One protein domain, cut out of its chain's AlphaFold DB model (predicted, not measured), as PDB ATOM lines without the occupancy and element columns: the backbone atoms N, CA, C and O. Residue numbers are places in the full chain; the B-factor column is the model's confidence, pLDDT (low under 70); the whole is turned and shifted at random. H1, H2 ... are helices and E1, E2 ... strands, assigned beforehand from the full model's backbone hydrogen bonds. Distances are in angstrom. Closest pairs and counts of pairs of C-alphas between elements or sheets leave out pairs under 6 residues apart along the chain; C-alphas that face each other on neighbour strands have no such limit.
ATOM      1  N   ILE A   7     -28.001 -37.034 -31.824       97.06
ATOM      2  CA  ILE A   7     -27.398 -38.268 -31.321       97.06
ATOM      3  C   ILE A   7     -27.728 -38.367 -29.830       97.06
ATOM      4  O   ILE A   7     -27.410 -37.452 -29.067       97.06
ATOM      5  N   THR A   8     -28.397 -39.440 -29.407       96.56
ATOM      6  CA  THR A   8     -28.947 -39.555 -28.042       96.56
ATOM      7  C   THR A   8     -28.147 -40.441 -27.094       96.56
ATOM      8  O   THR A   8     -28.323 -40.337 -25.884       96.56
ATOM      9  N   ASP A   9     -27.297 -41.303 -27.633       96.44
ATOM     10  CA  ASP A   9     -26.657 -42.426 -26.943       96.44
ATOM     11  C   ASP A   9     -25.145 -42.498 -27.197       96.44
ATOM     12  O   ASP A   9     -24.552 -43.555 -27.036       96.44
ATOM     13  N   PHE A  10     -24.518 -41.369 -27.544       97.88
ATOM     14  CA  PHE A  10     -23.078 -41.293 -27.803       97.88
ATOM     15  C   PHE A  10     -22.246 -41.705 -26.577       97.88
ATOM     16  O   PHE A  10     -22.372 -41.109 -25.501       97.88
ATOM     17  N   ILE A  11     -21.338 -42.661 -26.762       97.06
ATOM     18  CA  ILE A  11     -20.453 -43.193 -25.726       97.06
ATOM     19  C   ILE A  11     -19.019 -42.703 -25.962       97.06
ATOM     20  O   ILE A  11     -18.358 -43.047 -26.940       97.06
ATOM     21  N   ILE A  12     -18.503 -41.902 -25.025       95.31
ATOM     22  CA  ILE A  12     -17.139 -41.356 -25.092       95.31
ATOM     23  C   ILE A  12     -16.110 -42.492 -25.081       95.31
ATOM     24  O   ILE A  12     -16.095 -43.309 -24.162       95.31
ATOM     25  N   GLY A  13     -15.189 -42.478 -26.048       93.38
ATOM     26  CA  GLY A  13     -14.110 -43.465 -26.152       93.38
ATOM     27  C   GLY A  13     -14.498 -44.753 -26.879       93.38
ATOM     28  O   GLY A  13     -13.612 -45.559 -27.159       93.38
ATOM     29  N   GLU A  14     -15.778 -44.919 -27.219       95.88
ATOM     30  CA  GLU A  14     -16.275 -45.995 -28.082       95.88
ATOM     31  C   GLU A  14     -16.710 -45.429 -29.438       95.88
ATOM     32  O   GLU A  14     -16.260 -45.907 -30.481       95.88
ATOM     33  N   ASP A  15     -17.504 -44.357 -29.421       97.50
ATOM     34  CA  ASP A  15     -18.033 -43.726 -30.623       97.50
ATOM     35  C   ASP A  15     -17.122 -42.619 -31.164       97.50
ATOM     36  O   ASP A  15     -16.396 -41.940 -30.435       97.50
ATOM     37  N   GLN A  16     -17.205 -42.389 -32.476       96.94
ATOM     38  CA  GLN A  16     -16.583 -41.249 -33.146       96.94
ATOM     39  C   GLN A  16     -17.561 -40.601 -34.125       96.94
ATOM     40  O   GLN A  16     -18.347 -41.278 -34.788       96.94
ATOM     41  N   ILE A  17     -17.479 -39.278 -34.253       96.81
ATOM     42  CA  ILE A  17     -18.243 -38.503 -35.230       96.81
ATOM     43  C   ILE A  17     -17.357 -38.232 -36.444       96.81
ATOM     44  O   ILE A  17     -16.328 -37.556 -36.359       96.81
ATOM     45  N   GLY A  18     -17.777 -38.755 -37.593       96.12
ATOM     46  CA  GLY A  18     -17.147 -38.476 -38.875       96.12
ATOM     47  C   GLY A  18     -17.471 -37.074 -39.382       96.12
ATOM     48  O   GLY A  18     -18.637 -36.715 -39.512       96.12
ATOM     49  N   LEU A  19     -16.441 -36.296 -39.707       95.44
ATOM     50  CA  LEU A  19     -16.547 -35.009 -40.386       95.44
ATOM     51  C   LEU A  19     -16.158 -35.181 -41.855       95.44
ATOM     52  O   LEU A  19     -15.068 -35.661 -42.156       95.44
ATOM     53  N   THR A  20     -17.043 -34.798 -42.767       92.94
ATOM     54  CA  THR A  20     -16.822 -34.877 -44.218       92.94
ATOM     55  C   THR A  20     -16.489 -33.500 -44.800       92.94
ATOM     56  O   THR A  20     -16.356 -32.519 -44.071       92.94
ATOM     57  N   GLU A  21     -16.329 -33.414 -46.124       90.38
ATOM     58  CA  GLU A  21     -16.129 -32.143 -46.849       90.38
ATOM     59  C   GLU A  21     -14.866 -31.366 -46.425       90.38
ATOM     60  O   GLU A  21     -14.802 -30.141 -46.503       90.38
ATOM     61  N   GLY A  22     -13.834 -32.085 -45.975       91.50
ATOM     62  CA  GLY A  22     -12.571 -31.488 -45.536       91.50
ATOM     63  C   GLY A  22     -12.634 -30.818 -44.160       91.50
ATOM     64  O   GLY A  22     -11.646 -30.210 -43.742       91.50
ATOM     65  N   LEU A  23     -13.754 -30.942 -43.440       94.56
ATOM     66  CA  LEU A  23     -13.867 -30.472 -42.065       94.56
ATOM     67  C   LEU A  23     -13.044 -31.349 -41.115       94.56
ATOM     68  O   LEU A  23     -12.969 -32.571 -41.234       94.56
ATOM     69  N   ASN A  24     -12.452 -30.703 -40.119       95.06
ATOM     70  CA  ASN A  24     -11.825 -31.342 -38.969       95.06
ATOM     71  C   ASN A  24     -12.223 -30.616 -37.673       95.06
ATOM     72  O   ASN A  24     -12.948 -29.620 -37.699       95.06
ATOM     73  N   GLN A  25     -11.733 -31.095 -36.526       94.19
ATOM     74  CA  GLN A  25     -12.087 -30.544 -35.214       94.19
ATOM     75  C   GLN A  25     -11.776 -29.041 -35.070       94.19
ATOM     76  O   GLN A  25     -12.480 -28.340 -34.350       94.19
ATOM     77  N   ASN A  26     -10.775 -28.510 -35.781       95.00
ATOM     78  CA  ASN A  26     -10.453 -27.080 -35.741       95.00
ATOM     79  C   ASN A  26     -11.427 -26.220 -36.557       95.00
ATOM     80  O   ASN A  26     -11.356 -24.995 -36.491       95.00
ATOM     81  N   ASN A  27     -12.301 -26.832 -37.359       96.31
ATOM     82  CA  ASN A  27     -13.309 -26.130 -38.149       96.31
ATOM     83  C   ASN A  27     -14.668 -26.055 -37.448       96.31
ATOM     84  O   ASN A  27     -15.570 -25.409 -37.980       96.31
ATOM     85  N   ILE A  28     -14.830 -26.691 -36.284       96.75
ATOM     86  CA  ILE A  28     -16.110 -26.768 -35.576       96.75
ATOM     87  C   ILE A  28     -16.078 -26.043 -34.233       96.75
ATOM     88  O   ILE A  28     -15.047 -25.920 -33.577       96.75
ATOM     89  N   LEU A  29     -17.249 -25.576 -33.818       97.19
ATOM     90  CA  LEU A  29     -17.515 -25.007 -32.510       97.19
ATOM     91  C   LEU A  29     -18.467 -25.933 -31.753       97.19
ATOM     92  O   LEU A  29     -19.484 -26.371 -32.292       97.19
ATOM     93  N   LEU A  30     -18.134 -26.197 -30.493       97.62
ATOM     94  CA  LEU A  30     -18.940 -26.992 -29.576       97.62
ATOM     95  C   LEU A  30     -19.583 -26.062 -28.551       97.62
ATOM     96  O   LEU A  30     -18.885 -25.424 -27.762       97.62
ATOM     97  N   THR A  31     -20.910 -25.979 -28.560       97.19
ATOM     98  CA  THR A  31     -21.662 -25.076 -27.681       97.19
ATOM     99  C   THR A  31     -22.622 -25.870 -26.812       97.19
ATOM    100  O   THR A  31     -23.442 -26.629 -27.324       97.19
ATOM    101  N   SER A  32     -22.547 -25.680 -25.493       98.00
ATOM    102  CA  SER A  32     -23.538 -26.243 -24.573       98.00
ATOM    103  C   SER A  32     -24.883 -25.549 -24.784       98.00
ATOM    104  O   SER A  32     -24.950 -24.318 -24.787       98.00
ATOM    105  N   THR A  33     -25.951 -26.316 -24.982       96.50
ATOM    106  CA  THR A  33     -27.301 -25.783 -25.198       96.50
ATOM    107  C   THR A  33     -28.366 -26.771 -24.721       96.50
ATOM    108  O   THR A  33     -28.060 -27.895 -24.325       96.50
ATOM    109  N   VAL A  34     -29.628 -26.347 -24.758       96.00
ATOM    110  CA  VAL A  34     -30.794 -27.187 -24.470       96.00
ATOM    111  C   VAL A  34     -31.714 -27.169 -25.685       96.00
ATOM    112  O   VAL A  34     -32.209 -26.111 -26.073       96.00
ATOM    113  N   ILE A  35     -31.973 -28.339 -26.269       91.94
ATOM    114  CA  ILE A  35     -32.924 -28.513 -27.375       91.94
ATOM    115  C   ILE A  35     -34.096 -29.347 -26.861       91.94
ATOM    116  O   ILE A  35     -33.903 -30.451 -26.361       91.94
ATOM    117  N   ASN A  36     -35.318 -28.812 -26.951       89.75
ATOM    118  CA  ASN A  36     -36.550 -29.481 -26.504       89.75
ATOM    119  C   ASN A  36     -36.461 -30.049 -25.069       89.75
ATOM    120  O   ASN A  36     -36.907 -31.159 -24.798       89.75
ATOM    121  N   GLY A  37     -35.844 -29.296 -24.150       93.88
ATOM    122  CA  GLY A  37     -35.665 -29.701 -22.749       93.88
ATOM    123  C   GLY A  37     -34.518 -30.685 -22.494       93.88
ATOM    124  O   GLY A  37     -34.240 -30.984 -21.337       93.88
ATOM    125  N   THR A  38     -33.818 -31.143 -23.534       96.06
ATOM    126  CA  THR A  38     -32.655 -32.029 -23.405       96.06
ATOM    127  C   THR A  38     -31.365 -31.205 -23.454       96.06
ATOM    128  O   THR A  38     -31.121 -30.540 -24.466       96.06
ATOM    129  N   PRO A  39     -30.542 -31.192 -22.388       97.69
ATOM    130  CA  PRO A  39     -29.236 -30.543 -22.421       97.69
ATOM    131  C   PRO A  39     -28.273 -31.330 -23.310       97.69
ATOM    132  O   PRO A  39     -28.417 -32.538 -23.468       97.69
ATOM    133  N   GLY A  40     -27.273 -30.670 -23.878       97.94
ATOM    134  CA  GLY A  40     -26.247 -31.342 -24.666       97.94
ATOM    135  C   GLY A  40     -25.322 -30.369 -25.378       97.94
ATOM    136  O   GLY A  40     -25.264 -29.183 -25.044       97.94
ATOM    137  N   THR A  41     -24.613 -30.873 -26.382       98.31
ATOM    138  CA  THR A  41     -23.656 -30.094 -27.166       98.31
ATOM    139  C   THR A  41     -24.114 -29.965 -28.603       98.31
ATOM    140  O   THR A  41     -24.264 -30.959 -29.307       98.31
ATOM    141  N   LEU A  42     -24.289 -28.727 -29.055       97.31
ATOM    142  CA  LEU A  42     -24.476 -28.395 -30.460       97.31
ATOM    143  C   LEU A  42     -23.116 -28.278 -31.149       97.31
ATOM    144  O   LEU A  42     -22.214 -27.607 -30.642       97.31
ATOM    145  N   ILE A  43     -23.004 -28.908 -32.313       97.44
ATOM    146  CA  ILE A  43     -21.842 -28.884 -33.195       97.44
ATOM    147  C   ILE A  43     -22.182 -27.980 -34.382       97.44
ATOM    148  O   ILE A  43     -23.152 -28.222 -35.107       97.44
ATOM    149  N   SER A  44     -21.381 -26.945 -34.603       95.81
ATOM    150  CA  SER A  44     -21.534 -26.021 -35.732       95.81
ATOM    151  C   SER A  44     -20.199 -25.753 -36.410       95.81
ATOM    152  O   SER A  44     -19.152 -25.942 -35.800       95.81
ATOM    153  N   VAL A  45     -20.208 -25.269 -37.649       96.00
ATOM    154  CA  VAL A  45     -18.979 -24.831 -38.329       96.00
ATOM    155  C   VAL A  45     -18.598 -23.423 -37.856       96.00
ATOM    156  O   VAL A  45     -19.451 -22.539 -37.759       96.00
ATOM    157  N   ILE A  46     -17.321 -23.198 -37.537       95.94
ATOM    158  CA  ILE A  46     -16.807 -21.883 -37.120       95.94
ATOM    159  C   ILE A  46     -17.010 -20.871 -38.254       95.94
ATOM    160  O   ILE A  46     -16.803 -21.184 -39.424       95.94
ATOM    161  N   ASN A  47     -17.379 -19.633 -37.907       92.19
ATOM    162  CA  ASN A  47     -17.635 -18.543 -38.860       92.19
ATOM    163  C   ASN A  47     -18.714 -18.873 -39.913       92.19
ATOM    164  O   ASN A  47     -18.723 -18.300 -41.001       92.19
ATOM    165  N   SER A  48     -19.626 -19.790 -39.588       90.19
ATOM    166  CA  SER A  48     -20.733 -20.212 -40.439       90.19
ATOM    167  C   SER A  48     -22.013 -20.339 -39.611       90.19
ATOM    168  O   SER A  48     -21.973 -20.498 -38.394       90.19
ATOM    169  N   ASN A  49     -23.161 -20.302 -40.285       87.81
ATOM    170  CA  ASN A  49     -24.466 -20.597 -39.683       87.81
ATOM    171  C   ASN A  49     -24.857 -22.080 -39.844       87.81
ATOM    172  O   ASN A  49     -26.014 -22.446 -39.642       87.81
ATOM    173  N   GLN A  50     -23.914 -22.926 -40.270       92.00
ATOM    174  CA  GLN A  50     -24.132 -24.352 -40.479       92.00
ATOM    175  C   GLN A  50     -24.066 -25.114 -39.154       92.00
ATOM    176  O   GLN A  50     -23.039 -25.116 -38.471       92.00
ATOM    177  N   PHE A  51     -25.153 -25.808 -38.833       93.94
ATOM    178  CA  PHE A  51     -25.209 -26.798 -37.764       93.94
ATOM    179  C   PHE A  51     -24.955 -28.183 -38.352       93.94
ATOM    180  O   PHE A  51     -25.518 -28.512 -39.393       93.94
ATOM    181  N   LEU A  52     -24.110 -28.969 -37.690       94.69
ATOM    182  CA  LEU A  52     -23.754 -30.321 -38.120       94.69
ATOM    183  C   LEU A  52     -24.514 -31.387 -37.333       94.69
ATOM    184  O   LEU A  52     -24.877 -32.414 -37.885       94.69
ATOM    185  N   GLY A  53     -24.764 -31.146 -36.048       95.81
ATOM    186  CA  GLY A  53     -25.439 -32.113 -35.190       95.81
ATOM    187  C   GLY A  53     -25.540 -31.634 -33.750       95.81
ATOM    188  O   GLY A  53     -24.910 -30.651 -33.359       95.81
ATOM    189  N   PHE A  54     -26.333 -32.333 -32.953       97.44
ATOM    190  CA  PHE A  54     -26.458 -32.141 -31.517       97.44
ATOM    191  C   PHE A  54     -26.287 -33.482 -30.813       97.44
ATOM    192  O   PHE A  54     -26.941 -34.461 -31.164       97.44
ATOM    193  N   VAL A  55     -25.431 -33.520 -29.798       98.06
ATOM    194  CA  VAL A  55     -25.217 -34.713 -28.981       98.06
ATOM    195  C   VAL A  55     -25.846 -34.487 -27.618       98.06
ATOM    196  O   VAL A  55     -25.409 -33.625 -26.847       98.06
ATOM    197  N   ALA A  56     -26.910 -35.232 -27.343       97.75
ATOM    198  CA  ALA A  56     -27.669 -35.113 -26.114       97.75
ATOM    199  C   ALA A  56     -26.843 -35.564 -24.907       97.75
ATOM    200  O   ALA A  56     -26.026 -36.476 -24.988       97.75
ATOM    201  N   ASN A  57     -27.094 -34.926 -23.767       97.50
ATOM    202  CA  ASN A  57     -26.542 -35.256 -22.455       97.50
ATOM    203  C   ASN A  57     -25.006 -35.266 -22.371       97.50
ATOM    204  O   ASN A  57     -24.448 -35.746 -21.386       97.50
ATOM    205  N   LEU A  58     -24.321 -34.678 -23.354       97.69
ATOM    206  CA  LEU A  58     -22.875 -34.504 -23.351       97.69
ATOM    207  C   LEU A  58     -22.497 -33.032 -23.319       97.69
ATOM    208  O   LEU A  58     -23.077 -32.201 -24.018       97.69
ATOM    209  N   SER A  59     -21.499 -32.716 -22.497       97.38
ATOM    210  CA  SER A  59     -20.882 -31.391 -22.466       97.38
ATOM    211  C   SER A  59     -19.813 -31.270 -23.560       97.38
ATOM    212  O   SER A  59     -19.234 -32.291 -23.946       97.38
ATOM    213  N   PRO A  60     -19.474 -30.046 -24.016       97.62
ATOM    214  CA  PRO A  60     -18.473 -29.850 -25.065       97.62
ATOM    215  C   PRO A  60     -17.137 -30.549 -24.796       97.62
ATOM    216  O   PRO A  60     -16.527 -31.092 -25.712       97.62
ATOM    217  N   GLY A  61     -16.709 -30.595 -23.529       95.94
ATOM    218  CA  GLY A  61     -15.473 -31.266 -23.122       95.94
ATOM    219  C   GLY A  61     -15.464 -32.773 -23.395       95.94
ATOM    220  O   GLY A  61     -14.408 -33.321 -23.688       95.94
ATOM    221  N   GLY A  62     -16.628 -33.432 -23.351       94.62
ATOM    222  CA  GLY A  62     -16.756 -34.869 -23.612       94.62
ATOM    223  C   GLY A  62     -16.599 -35.255 -25.084       94.62
ATOM    224  O   GLY A  62     -16.287 -36.402 -25.376       94.62
ATOM    225  N   LEU A  63     -16.771 -34.301 -26.005       96.50
ATOM    226  CA  LEU A  63     -16.621 -34.526 -27.448       96.50
ATOM    227  C   LEU A  63     -15.230 -34.152 -27.978       96.50
ATOM    228  O   LEU A  63     -14.932 -34.363 -29.153       96.50
ATOM    229  N   ILE A  64     -14.351 -33.608 -27.133       94.12
ATOM    230  CA  ILE A  64     -12.970 -33.322 -27.532       94.12
ATOM    231  C   ILE A  64     -12.294 -34.639 -27.940       94.12
ATOM    232  O   ILE A  64     -12.363 -35.636 -27.222       94.12
ATOM    233  N   ASN A  65     -11.626 -34.631 -29.097       94.31
ATOM    234  CA  ASN A  65     -10.953 -35.790 -29.695       94.31
ATOM    235  C   ASN A  65     -11.893 -36.940 -30.103       94.31
ATOM    236  O   ASN A  65     -11.415 -38.033 -30.394       94.31
ATOM    237  N   GLN A  66     -13.207 -36.703 -30.161       96.94
ATOM    238  CA  GLN A  66     -14.195 -37.675 -30.649       96.94
ATOM    239  C   GLN A  66     -14.543 -37.474 -32.135       96.94
ATOM    240  O   GLN A  66     -15.508 -38.048 -32.633       96.94
ATOM    241  N   PHE A  67     -13.779 -36.646 -32.853       97.06
ATOM    242  CA  PHE A  67     -14.012 -36.326 -34.260       97.06
ATOM    243  C   PHE A  67     -12.920 -36.911 -35.148       97.06
ATOM    244  O   PHE A  67     -11.731 -36.758 -34.860       97.06
TER     245      PHE A  67
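What this domain is: This is residues 7 to 67 of the 74 residues of the protein "Hemolysin-type calcium-binding region protein" of Planktothrix agardhii (UniProt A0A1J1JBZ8). Look first for a strongly twisted sheet of three strands, E2, E3 and E4, which forms a wall with the short helix H1 over one of its faces. The stretch from residue 7 to residue 27, with the small strand E1 in it, starts beside E4, loops away from the sheet and comes round to the first residue of E2. The printed part has 61 residues with four named strands and one named helix, in the order E1, E2, E3, E4, H1; the sheet's order is E2, E3, E4, all antiparallel. The class is mostly strand, though only 29 of the 61 residues are in named elements. The whole is compact, with a radius of gyration of the C-alphas of 11.0 A and spans of 30 by 27 by 16 A.

How they stand to each other: Begin with E3, residues 38 to 45, the inner strand. E2, residues 28 to 35, is an antiparallel neighbour of E3, at 152 degrees between their directions, and the two form a hairpin; look for N 31 and O 42, 2.9 A apart, and N 42 and O 31, 2.8 A apart, both within hydrogen-bond range. E4, residues 51 to 56, is the other antiparallel neighbour of E3, at 155 degrees, also a hairpin, with N 43 and O 53 2.8 A apart and N 55 and O 41 2.9 A apart, within hydrogen-bond range. E2, E3 and E4 make a meander, each strand the antiparallel neighbour of the one before. H1, residues 60 to 63, is on the sheet, over E3, at a height over the sheet of 8.2 A. Its closest C-alphas to E3 are those of Pro 60 and Thr 41, 5.6 A apart. H1 is too short for any pair of O i and N i+4; its one pair of O i and N i+3 is within range. E1, residues 17 to 19, pairs with no named strand, and is apart from E2, E3, E4 and H1.

Where its parts are: Find C-alpha 28 at (-16.110, -26.768, -35.576), where E2 begins; it runs 18.8 A to C-alpha 35 and bends by 69 degrees at residue 32. E3 covers 21.5 A from Thr 38 to Val 45, and E4 14.5 A from Phe 51 to Ala 56. E1 begins at C-alpha 17, (-18.243, -38.503, -35.230), and is 6.5 A long. H1 ends at C-alpha 63, (-16.621, -34.526, -27.448), 5.6 A from C-alpha 60.

The domain as a whole: The two C-alphas farthest apart are those of Gly 22 and Gly 37, 32.5 A. The printed part has no cut and no long link; the link from E1 to E2 is short, with 8 residues, and the other three are tight. The mean pLDDT of the printed part is 95.6, and no printed residue is under 70.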